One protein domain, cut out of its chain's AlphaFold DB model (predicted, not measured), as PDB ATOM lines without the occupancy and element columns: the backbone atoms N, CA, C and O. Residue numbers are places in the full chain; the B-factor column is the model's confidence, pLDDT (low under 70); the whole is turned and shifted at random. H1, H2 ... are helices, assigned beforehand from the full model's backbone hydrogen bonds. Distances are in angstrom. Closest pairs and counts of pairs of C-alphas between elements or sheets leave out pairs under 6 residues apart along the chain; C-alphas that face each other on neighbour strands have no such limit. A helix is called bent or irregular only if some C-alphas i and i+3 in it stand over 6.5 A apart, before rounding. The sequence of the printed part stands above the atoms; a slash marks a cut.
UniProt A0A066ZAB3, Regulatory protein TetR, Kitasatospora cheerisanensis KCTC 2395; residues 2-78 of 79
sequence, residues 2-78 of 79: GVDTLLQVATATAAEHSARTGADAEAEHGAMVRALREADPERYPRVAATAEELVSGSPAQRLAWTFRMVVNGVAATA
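What this domain is: This is residues 2 to 78 of the 79 residues of the protein "Regulatory protein TetR" of Kitasatospora cheerisanensis KCTC 2395 (UniProt A0A066ZAB3). Four helices make a loose, open frame with a hollow middle: H1 and H4 form one side, running opposite ways and meeting where H1 begins and H4 nears its end, while H2 and H3 form a helical hairpin on the other side. The path goes out along H1, turns into H2, folds back through H3 and returns along H4 to near its start. The printed part has 77 residues, with four named helices in the order H1, H2, H3, H4 and no named strand; its class is all helix. It is loose, with a radius of gyration of the C-alphas of 15.0 A and spans of 38 by 33 by 19 A.

Where its parts are: H1, residues 2 to 19, begins with C-alpha 2 at (331.520, 375.514, 242.875) and is 26.2 A long from first to last C-alpha. H4, residues 59 to 76, is 25.7 A long and ends with C-alpha 76 at (336.364, 367.018, 246.573). H2, residues 23 to 37, is 21.2 A long, with C-alpha 23 at (303.498, 378.850, 263.737). H3, residues 45 to 55, spans 16.1 A and is irregular: C-alphas 49 and 52 are 8.1 A apart.

How they stand to each other: H1 touches H4 with residues 2 to 6 alone, and H4 touches H1 with residues 67 to 75 alone. Their closest C-alphas, of Gly 2 and Val 74, are 5.3 A apart. They run opposite ways at a shallow tilt of 19 degrees. H2 and H3 form a helical hairpin, in which H2 touches H3 with residues 33 to 37 alone; the closest C-alphas of the two, those of Arg 37 and Ala 51, are 5.6 A apart. They run opposite ways at a tilt of 37 degrees, only just steep. H1 and H2, H1 and H3, H2 and H4, and H3 and H4 are apart. Every O i to N i+4 pair is within hydrogen-bond range in H1, H2 and H4; in H3, 5 of 7 are.

The domain as a whole: The C-alphas farthest apart, of Ala 23 and Ala 78, are 40.6 A apart, while those of Gly 2 and Ala 78, the first and last printed, are 7.4 A apart. The printed part has no cut. The links H1 to H2 and H3 to H4 are tight, and H2 to H3 is short, with 7 residues. The mean pLDDT of the printed part is 89.3, and no printed residue is under 70.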
ATOM      1  N   GLY A   2     331.630 375.773 241.431       84.06
ATOM      2  CA  GLY A   2     331.520 375.514 242.875       84.06
ATOM      3  C   GLY A   2     331.013 376.689 243.726       84.06
ATOM      4  O   GLY A   2     330.136 376.514 244.568       84.06
ATOM      5  N   VAL A   3     331.532 377.896 243.472       87.12
ATOM      6  CA  VAL A   3     331.078 379.130 244.143       87.12
ATOM      7  C   VAL A   3     329.629 379.457 243.779       87.12
ATOM      8  O   VAL A   3     328.851 379.818 244.656       87.12
ATOM      9  N   ASP A   4     329.248 379.261 242.516       90.38
ATOM     10  CA  ASP A   4     327.879 379.502 242.047       90.38
ATOM     11  C   ASP A   4     326.881 378.585 242.770       90.38
ATOM     12  O   ASP A   4     325.852 379.053 243.251       90.38
ATOM     13  N   THR A   5     327.224 377.303 242.951       89.19
ATOM     14  CA  THR A   5     326.414 376.354 243.731       89.19
ATOM     15  C   THR A   5     326.272 376.787 245.192       89.19
ATOM     16  O   THR A   5     325.177 376.716 245.746       89.19
ATOM     17  N   LEU A   6     327.351 377.262 245.827       89.62
ATOM     18  CA  LEU A   6     327.297 377.758 247.208       89.62
ATOM     19  C   LEU A   6     326.373 378.973 247.342       89.62
ATOM     20  O   LEU A   6     325.551 379.017 248.259       89.62
ATOM     21  N   LEU A   7     326.482 379.933 246.420       91.88
ATOM     22  CA  LEU A   7     325.613 381.109 246.392       91.88
ATOM     23  C   LEU A   7     324.155 380.713 246.159       91.88
ATOM     24  O   LEU A   7     323.280 381.178 246.884       91.88
ATOM     25  N   GLN A   8     323.893 379.797 245.226       93.50
ATOM     26  CA  GLN A   8     322.543 379.311 244.958       93.50
ATOM     27  C   GLN A   8     321.914 378.654 246.194       93.50
ATOM     28  O   GLN A   8     320.765 378.947 246.519       93.50
ATOM     29  N   VAL A   9     322.661 377.811 246.916       91.56
ATOM     30  CA  VAL A   9     322.176 377.172 248.152       91.56
ATOM     31  C   VAL A   9     321.891 378.212 249.237       91.56
ATOM     32  O   VAL A   9     320.848 378.138 249.889       91.56
ATOM     33  N   ALA A  10     322.770 379.207 249.405       87.88
ATOM     34  CA  ALA A  10     322.564 380.284 250.373       87.88
ATOM     35  C   ALA A  10     321.298 381.093 250.055       87.88
ATOM     36  O   ALA A  10     320.468 381.322 250.936       87.88
ATOM     37  N   THR A  11     321.123 381.488 248.793       92.44
ATOM     38  CA  THR A  11     319.974 382.280 248.345       92.44
ATOM     39  C   THR A  11     318.667 381.502 248.443       92.44
ATOM     40  O   THR A  11     317.690 382.050 248.946       92.44
ATOM     41  N   ALA A  12     318.639 380.235 248.021       91.06
ATOM     42  CA  ALA A  12     317.446 379.395 248.126       91.06
ATOM     43  C   ALA A  12     317.016 379.228 249.589       91.06
ATOM     44  O   ALA A  12     315.861 379.473 249.926       91.06
ATOM     45  N   THR A  13     317.974 378.930 250.472       87.31
ATOM     46  CA  THR A  13     317.728 378.820 251.915       87.31
ATOM     47  C   THR A  13     317.160 380.118 252.495       87.31
ATOM     48  O   THR A  13     316.186 380.094 253.246       87.31
ATOM     49  N   ALA A  14     317.731 381.269 252.128       86.69
ATOM     50  CA  ALA A  14     317.246 382.567 252.588       86.69
ATOM     51  C   ALA A  14     315.826 382.874 252.078       86.69
ATOM     52  O   ALA A  14     314.980 383.306 252.859       86.69
ATOM     53  N   ALA A  15     315.548 382.617 250.797       89.06
ATOM     54  CA  ALA A  15     314.228 382.824 250.203       89.06
ATOM     55  C   ALA A  15     313.167 381.937 250.873       89.06
ATOM     56  O   ALA A  15     312.120 382.428 251.296       89.06
ATOM     57  N   GLU A  16     313.468 380.654 251.056       84.19
ATOM     58  CA  GLU A  16     312.589 379.692 251.716       84.19
ATOM     59  C   GLU A  16     312.266 380.076 253.167       84.19
ATOM     60  O   GLU A  16     311.104 380.020 253.574       84.19
ATOM     61  N   HIS A  17     313.263 380.498 253.951       82.12
ATOM     62  CA  HIS A  17     313.037 380.949 255.328       82.12
ATOM     63  C   HIS A  17     312.370 382.324 255.412       82.12
ATOM     64  O   HIS A  17     311.660 382.587 256.379       82.12
ATOM     65  N   SER A  18     312.545 383.194 254.411       82.44
ATOM     66  CA  SER A  18     311.831 384.476 254.359       82.44
ATOM     67  C   SER A  18     310.328 384.298 254.125       82.44
ATOM     68  O   SER A  18     309.532 385.085 254.630       82.44
ATOM     69  N   ALA A  19     309.939 383.245 253.396       80.38
ATOM     70  CA  ALA A  19     308.546 382.933 253.098       80.38
ATOM     71  C   ALA A  19     307.883 382.064 254.181       80.38
ATOM     72  O   ALA A  19     306.688 382.205 254.433       80.38
ATOM     73  N   ARG A  20     308.642 381.177 254.838       74.19
ATOM     74  CA  ARG A  20     308.145 380.266 255.881       74.19
ATOM     75  C   ARG A  20     308.482 380.797 257.271       74.19
ATOM     76  O   ARG A  20     309.497 380.427 257.856       74.19
ATOM     77  N   THR A  21     307.620 381.668 257.794       75.69
ATOM     78  CA  THR A  21     307.736 382.221 259.153       75.69
ATOM     79  C   THR A  21     306.462 381.978 259.961       75.69
ATOM     80  O   THR A  21     305.374 381.861 259.403       75.69
ATOM     81  N   GLY A  22     306.590 381.908 261.288       80.88
ATOM     82  CA  GLY A  22     305.452 381.755 262.197       80.88
ATOM     83  C   GLY A  22     305.074 380.302 262.505       80.88
ATOM     84  O   GLY A  22     305.808 379.365 262.201       80.88
ATOM     85  N   ALA A  23     303.927 380.129 263.167       83.31
ATOM     86  CA  ALA A  23     303.498 378.850 263.737       83.31
ATOM     87  C   ALA A  23     303.257 377.752 262.685       83.31
ATOM     88  O   ALA A  23     303.537 376.585 262.954       83.31
ATOM     89  N   ASP A  24     302.798 378.121 261.489       85.75
ATOM     90  CA  ASP A  24     302.516 377.162 260.414       85.75
ATOM     91  C   ASP A  24     303.796 376.496 259.894       85.75
ATOM     92  O   ASP A  24     303.817 375.287 259.670       85.75
ATOM     93  N   ALA A  25     304.891 377.255 259.784       83.31
ATOM     94  CA  ALA A  25     306.187 376.730 259.358       83.31
ATOM     95  C   ALA A  25     306.761 375.718 260.368       83.31
ATOM     96  O   ALA A  25     307.306 374.683 259.984       83.31
ATOM     97  N   GLU A  26     306.600 375.984 261.667       83.88
ATOM     98  CA  GLU A  26     307.000 375.049 262.726       83.88
ATOM     99  C   GLU A  26     306.120 373.792 262.740       83.88
ATOM    100  O   GLU A  26     306.618 372.677 262.916       83.88
ATOM    101  N   ALA A  27     304.813 373.940 262.503       89.12
ATOM    102  CA  ALA A  27     303.891 372.814 262.408       89.12
ATOM    103  C   ALA A  27     304.206 371.913 261.201       89.12
ATOM    104  O   ALA A  27     304.232 370.686 261.342       89.12
ATOM    105  N   GLU A  28     304.501 372.503 260.040       87.88
ATOM    106  CA  GLU A  28     304.938 371.789 258.837       87.88
ATOM    107  C   GLU A  28     306.245 371.025 259.095       87.88
ATOM    108  O   GLU A  28     306.344 369.830 258.797       87.88
ATOM    109  N   HIS A  29     307.227 371.674 259.733       86.12
ATOM    110  CA  HIS A  29     308.480 371.023 260.111       86.12
ATOM    111  C   HIS A  29     308.244 369.844 261.068       86.12
ATOM    112  O   HIS A  29     308.781 368.754 260.857       86.12
ATOM    113  N   GLY A  30     307.394 370.022 262.082       90.69
ATOM    114  CA  GLY A  30     307.018 368.959 263.013       90.69
ATOM    115  C   GLY A  30     306.315 367.781 262.332       90.69
ATOM    116  O   GLY A  30     306.591 366.625 262.665       90.69
ATOM    117  N   ALA A  31     305.448 368.046 261.351       94.19
ATOM    118  CA  ALA A  31     304.781 367.011 260.563       94.19
ATOM    119  C   ALA A  31     305.779 366.204 259.716       94.19
ATOM    120  O   ALA A  31     305.718 364.975 259.707       94.19
ATOM    121  N   MET A  32     306.742 366.875 259.077       92.31
ATOM    122  CA  MET A  32     307.826 366.217 258.341       92.31
ATOM    123  C   MET A  32     308.683 365.339 259.265       92.31
ATOM    124  O   MET A  32     308.947 364.181 258.943       92.31
ATOM    125  N   VAL A  33     309.097 365.860 260.425       92.75
ATOM    126  CA  VAL A  33     309.893 365.105 261.407       92.75
ATOM    127  C   VAL A  33     309.147 363.855 261.875       92.75
ATOM    128  O   VAL A  33     309.744 362.783 261.977       92.75
ATOM    129  N   ARG A  34     307.839 363.970 262.122       94.56
ATOM    130  CA  ARG A  34     306.994 362.828 262.486       94.56
ATOM    131  C   ARG A  34     306.949 361.786 261.369       94.56
ATOM    132  O   ARG A  34     307.217 360.620 261.631       94.56
ATOM    133  N   ALA A  35     306.698 362.209 260.131       95.44
ATOM    134  CA  ALA A  35     306.639 361.309 258.983       95.44
ATOM    135  C   ALA A  35     307.954 360.543 258.756       95.44
ATOM    136  O   ALA A  35     307.923 359.372 258.390       95.44
ATOM    137  N   LEU A  36     309.107 361.177 259.000       93.75
ATOM    138  CA  LEU A  36     310.413 360.515 258.916       93.75
ATOM    139  C   LEU A  36     310.596 359.451 260.004       93.75
ATOM    140  O   LEU A  36     311.095 358.367 259.713       93.75
ATOM    141  N   ARG A  37     310.183 359.745 261.241       92.69
ATOM    142  CA  ARG A  37     310.273 358.810 262.375       92.69
ATOM    143  C   ARG A  37     309.315 357.630 262.261       92.69
ATOM    144  O   ARG A  37     309.634 356.540 262.717       92.69
ATOM    145  N   GLU A  38     308.152 357.859 261.668       95.19
ATOM    146  CA  GLU A  38     307.086 356.865 261.508       95.19
ATOM    147  C   GLU A  38     307.146 356.149 260.148       95.19
ATOM    148  O   GLU A  38     306.244 355.382 259.808       95.19
ATOM    149  N   ALA A  39     308.194 356.388 259.352       96.12
ATOM    150  CA  ALA A  39     308.376 355.743 258.060       96.12
ATOM    151  C   ALA A  39     308.430 354.213 258.211       96.12
ATOM    152  O   ALA A  39     309.253 353.678 258.950       96.12
ATOM    153  N   ASP A  40     307.574 353.517 257.457       96.50
ATOM    154  CA  ASP A  40     307.526 352.055 257.421       96.50
ATOM    155  C   ASP A  40     308.908 351.473 257.048       96.50
ATOM    156  O   ASP A  40     309.403 351.749 255.947       96.50
ATOM    157  N   PRO A  41     309.549 350.680 257.929       94.81
ATOM    158  CA  PRO A  41     310.884 350.143 257.692       94.81
ATOM    159  C   PRO A  41     310.930 349.077 256.592       94.81
ATOM    160  O   PRO A  41     311.989 348.891 255.992       94.81
ATOM    161  N   GLU A  42     309.821 348.401 256.285       97.25
ATOM    162  CA  GLU A  42     309.768 347.434 255.183       97.25
ATOM    163  C   GLU A  42     309.748 348.154 253.832       97.25
ATOM    164  O   GLU A  42     310.383 347.724 252.866       97.25
ATOM    165  N   ARG A  43     309.067 349.302 253.779       96.69
ATOM    166  CA  ARG A  43     308.946 350.124 252.572       96.69
ATOM    167  C   ARG A  43     310.103 351.109 252.386       96.69
ATOM    168  O   ARG A  43     310.502 351.372 251.251       96.69
ATOM    169  N   TYR A  44     310.647 351.656 253.473       95.44
ATOM    170  CA  TYR A  44     311.680 352.699 253.473       95.44
ATOM    171  C   TYR A  44     312.859 352.366 254.410       95.44
ATOM    172  O   TYR A  44     313.203 353.166 255.288       95.44
ATOM    173  N   PRO A  45     313.559 351.235 254.209       93.56
ATOM    174  CA  PRO A  45     314.538 350.714 255.169       93.56
ATOM    175  C   PRO A  45     315.696 351.677 255.464       93.56
ATOM    176  O   PRO A  45     316.158 351.775 256.596       93.56
ATOM    177  N   ARG A  46     316.168 352.433 254.462       92.94
ATOM    178  CA  ARG A  46     317.259 353.410 254.646       92.94
ATOM    179  C   ARG A  46     316.812 354.661 255.393       92.94
ATOM    180  O   ARG A  46     317.598 355.202 256.166       92.94
ATOM    181  N   VAL A  47     315.579 355.108 255.159       91.56
ATOM    182  CA  VAL A  47     315.010 356.271 255.849       91.56
ATOM    183  C   VAL A  47     314.776 355.908 257.305       91.56
ATOM    184  O   VAL A  47     315.321 356.578 258.169       91.56
ATOM    185  N   ALA A  48     314.088 354.795 257.573       93.56
ATOM    186  CA  ALA A  48     313.859 354.314 258.933       93.56
ATOM    187  C   ALA A  48     315.178 354.125 259.708       93.56
ATOM    188  O   ALA A  48     315.284 354.543 260.857       93.56
ATOM    189  N   ALA A  49     316.221 353.590 259.060       92.75
ATOM    190  CA  ALA A  49     317.534 353.405 259.683       92.75
ATOM    191  C   ALA A  49     318.291 354.711 259.996       92.75
ATOM    192  O   ALA A  49     319.192 354.696 260.831       92.75
ATOM    193  N   THR A  50     317.972 355.824 259.326       93.06
ATOM    194  CA  THR A  50     318.691 357.109 259.470       93.06
ATOM    195  C   THR A  50     317.803 358.250 259.966       93.06
ATOM    196  O   THR A  50     318.275 359.375 260.100       93.06
ATOM    197  N   ALA A  51     316.533 357.980 260.280       89.31
ATOM    198  CA  ALA A  51     315.524 358.996 260.571       89.31
ATOM    199  C   ALA A  51     315.944 359.947 261.699       89.31
ATOM    200  O   ALA A  51     315.833 361.160 261.537       89.31
ATOM    201  N   GLU A  52     316.479 359.420 262.807       89.19
ATOM    202  CA  GLU A  52     316.951 360.256 263.919       89.19
ATOM    203  C   GLU A  52     318.145 361.130 263.531       89.19
ATOM    204  O   GLU A  52     318.202 362.291 263.923       89.19
ATOM    205  N   GLU A  53     319.072 360.620 262.718       87.25
ATOM    206  CA  GLU A  53     320.209 361.407 262.237       87.25
ATOM    207  C   GLU A  53     319.735 362.550 261.327       87.25
ATOM    208  O   GLU A  53     320.149 363.696 261.514       87.25
ATOM    209  N   LEU A  54     318.796 362.261 260.417       83.25
ATOM    210  CA  LEU A  54     318.231 363.220 259.460       83.25
ATOM    211  C   LEU A  54     317.527 364.407 260.133       83.25
ATOM    212  O   LEU A  54     317.550 365.515 259.596       83.25
ATOM    213  N   VAL A  55     316.901 364.192 261.294       88.25
ATOM    214  CA  VAL A  55     316.160 365.239 262.025       88.25
ATOM    215  C   VAL A  55     316.926 365.809 263.221       88.25
ATOM    216  O   VAL A  55     316.429 366.712 263.897       88.25
ATOM    217  N   SER A  56     318.132 365.305 263.485       87.50
ATOM    218  CA  SER A  56     318.950 365.731 264.619       87.50
ATOM    219  C   SER A  56     319.424 367.188 264.512       87.50
ATOM    220  O   SER A  56     319.377 367.840 263.461       87.50
ATOM    221  N   GLY A  57     319.890 367.713 265.646       87.81
ATOM    222  CA  GLY A  57     320.467 369.051 265.756       87.81
ATOM    223  C   GLY A  57     319.445 370.190 265.782       87.81
ATOM    224  O   GLY A  57     318.258 370.027 265.510       87.81
ATOM    225  N   SER A  58     319.914 371.381 266.136       88.50
ATOM    226  CA  SER A  58     319.142 372.618 266.034       88.50
ATOM    227  C   SER A  58     319.054 373.093 264.574       88.50
ATOM    228  O   SER A  58     319.895 372.713 263.751       88.50
ATOM    229  N   PRO A  59     318.101 373.982 264.234       82.88
ATOM    230  CA  PRO A  59     318.039 374.593 262.904       82.88
ATOM    231  C   PRO A  59     319.381 375.193 262.451       82.88
ATOM    232  O   PRO A  59     319.820 374.964 261.326       82.88
ATOM    233  N   ALA A  60     320.093 375.875 263.355       85.81
ATOM    234  CA  ALA A  60     321.407 376.449 263.071       85.81
ATOM    235  C   ALA A  60     322.486 375.380 262.816       85.81
ATOM    236  O   ALA A  60     323.325 375.547 261.931       85.81
ATOM    237  N   GLN A  61     322.464 374.264 263.555       89.94
ATOM    238  CA  GLN A  61     323.401 373.155 263.343       89.94
ATOM    239  C   GLN A  61     323.175 372.473 261.991       89.94
ATOM    240  O   GLN A  61     324.152 372.170 261.303       89.94
ATOM    241  N   ARG A  62     321.911 372.283 261.589       85.81
ATOM    242  CA  ARG A  62     321.562 371.741 260.268       85.81
ATOM    243  C   ARG A  62     321.989 372.678 259.143       85.81
ATOM    244  O   ARG A  62     322.625 372.222 258.200       85.81
ATOM    245  N   LEU A  63     321.757 373.985 259.281       86.50
ATOM    246  CA  LEU A  63     322.220 374.979 258.307       86.50
ATOM    247  C   LEU A  63     323.747 374.952 258.145       86.50
ATOM    248  O   LEU A  63     324.263 374.880 257.029       86.50
ATOM    249  N   ALA A  64     324.481 374.947 259.260       89.94
ATOM    250  CA  ALA A  64     325.938 374.854 259.245       89.94
ATOM    251  C   ALA A  64     326.427 373.539 258.616       89.94
ATOM    252  O   ALA A  64     327.428 373.521 257.897       89.94
ATOM    253  N   TRP A  65     325.731 372.430 258.872       89.88
ATOM    254  CA  TRP A  65     326.025 371.147 258.242       89.88
ATOM    255  C   TRP A  65     325.818 371.185 256.723       89.88
ATOM    256  O   TRP A  65     326.731 370.775 256.009       89.88
ATOM    257  N   THR A  66     324.717 371.759 256.230       89.69
ATOM    258  CA  THR A  66     324.453 371.913 254.788       89.69
ATOM    259  C   THR A  66     325.574 372.681 254.092       89.69
ATOM    260  O   THR A  66     326.119 372.206 253.097       89.69
ATOM    261  N   PHE A  67     325.996 373.826 254.642       91.56
ATOM    262  CA  PHE A  67     327.102 374.591 254.060       91.56
ATOM    263  C   PHE A  67     328.412 373.801 254.041       91.56
ATOM    264  O   PHE A  67     329.088 373.771 253.013       91.56
ATOM    265  N   ARG A  68     328.760 373.113 255.137       93.38
ATOM    266  CA  ARG A  68     329.955 372.253 255.170       93.38
ATOM    267  C   ARG A  68     329.887 371.148 254.122       93.38
ATOM    268  O   ARG A  68     330.884 370.905 253.452       93.38
ATOM    269  N   MET A  69     328.735 370.500 253.966       93.12
ATOM    270  CA  MET A  69     328.544 369.441 252.977       93.12
ATOM    271  C   MET A  69     328.791 369.968 251.559       93.12
ATOM    272  O   MET A  69     329.590 369.379 250.832       93.12
ATOM    273  N   VAL A  70     328.199 371.110 251.190       92.25
ATOM    274  CA  VAL A  70     328.376 371.702 249.853       92.25
ATOM    275  C   VAL A  70     329.822 372.145 249.620       92.25
ATOM    276  O   VAL A  70     330.382 371.827 248.574       92.25
ATOM    277  N   VAL A  71     330.458 372.823 250.586       92.94
ATOM    278  CA  VAL A  71     331.873 373.233 250.485       92.94
ATOM    279  C   VAL A  71     332.774 372.014 250.284       92.94
ATOM    280  O   VAL A  71     333.592 372.000 249.363       92.94
ATOM    281  N   ASN A  72     332.598 370.979 251.107       93.62
ATOM    282  CA  ASN A  72     333.396 369.759 251.025       93.62
ATOM    283  C   ASN A  72     333.168 369.027 249.698       93.62
ATOM    284  O   ASN A  72     334.128 368.564 249.090       93.62
ATOM    285  N   GLY A  73     331.919 368.955 249.229       91.00
ATOM    286  CA  GLY A  73     331.576 368.366 247.937       91.00
ATOM    287  C   GLY A  73     332.262 369.098 246.789       91.00
ATOM    288  O   GLY A  73     332.989 368.480 246.021       91.00
ATOM    289  N   VAL A  74     332.123 370.425 246.730       90.50
ATOM    290  CA  VAL A  74     332.786 371.269 245.724       90.50
ATOM    291  C   VAL A  74     334.304 371.078 245.733       90.50
ATOM    292  O   VAL A  74     334.900 370.953 244.667       90.50
ATOM    293  N   ALA A  75     334.926 371.041 246.914       90.94
ATOM    294  CA  ALA A  75     336.367 370.845 247.044       90.94
ATOM    295  C   ALA A  75     336.813 369.446 246.581       90.94
ATOM    296  O   ALA A  75     337.842 369.318 245.924       90.94
ATOM    297  N   ALA A  76     336.040 368.406 246.901       93.44
ATOM    298  CA  ALA A  76     336.364 367.018 246.573       93.44
ATOM    299  C   ALA A  76     336.039 366.631 245.122       93.44
ATOM    300  O   ALA A  76     336.597 365.665 244.606       93.44
ATOM    301  N   THR A  77     335.135 367.357 244.459       87.88
ATOM    302  CA  THR A  77     334.671 367.051 243.096       87.88
ATOM    303  C   THR A  77     334.961 368.180 242.113       87.88
ATOM    304  O   THR A  77     334.233 368.342 241.128       87.88
ATOM    305  N   ALA A  78     335.970 369.003 242.401       74.75
ATOM    306  CA  ALA A  78     336.353 370.115 241.545       74.75
ATOM    307  C   ALA A  78     336.639 369.626 240.114       74.75
ATOM    308  O   ALA A  78     337.246 368.571 239.910       74.75
TER     309      ALA A  78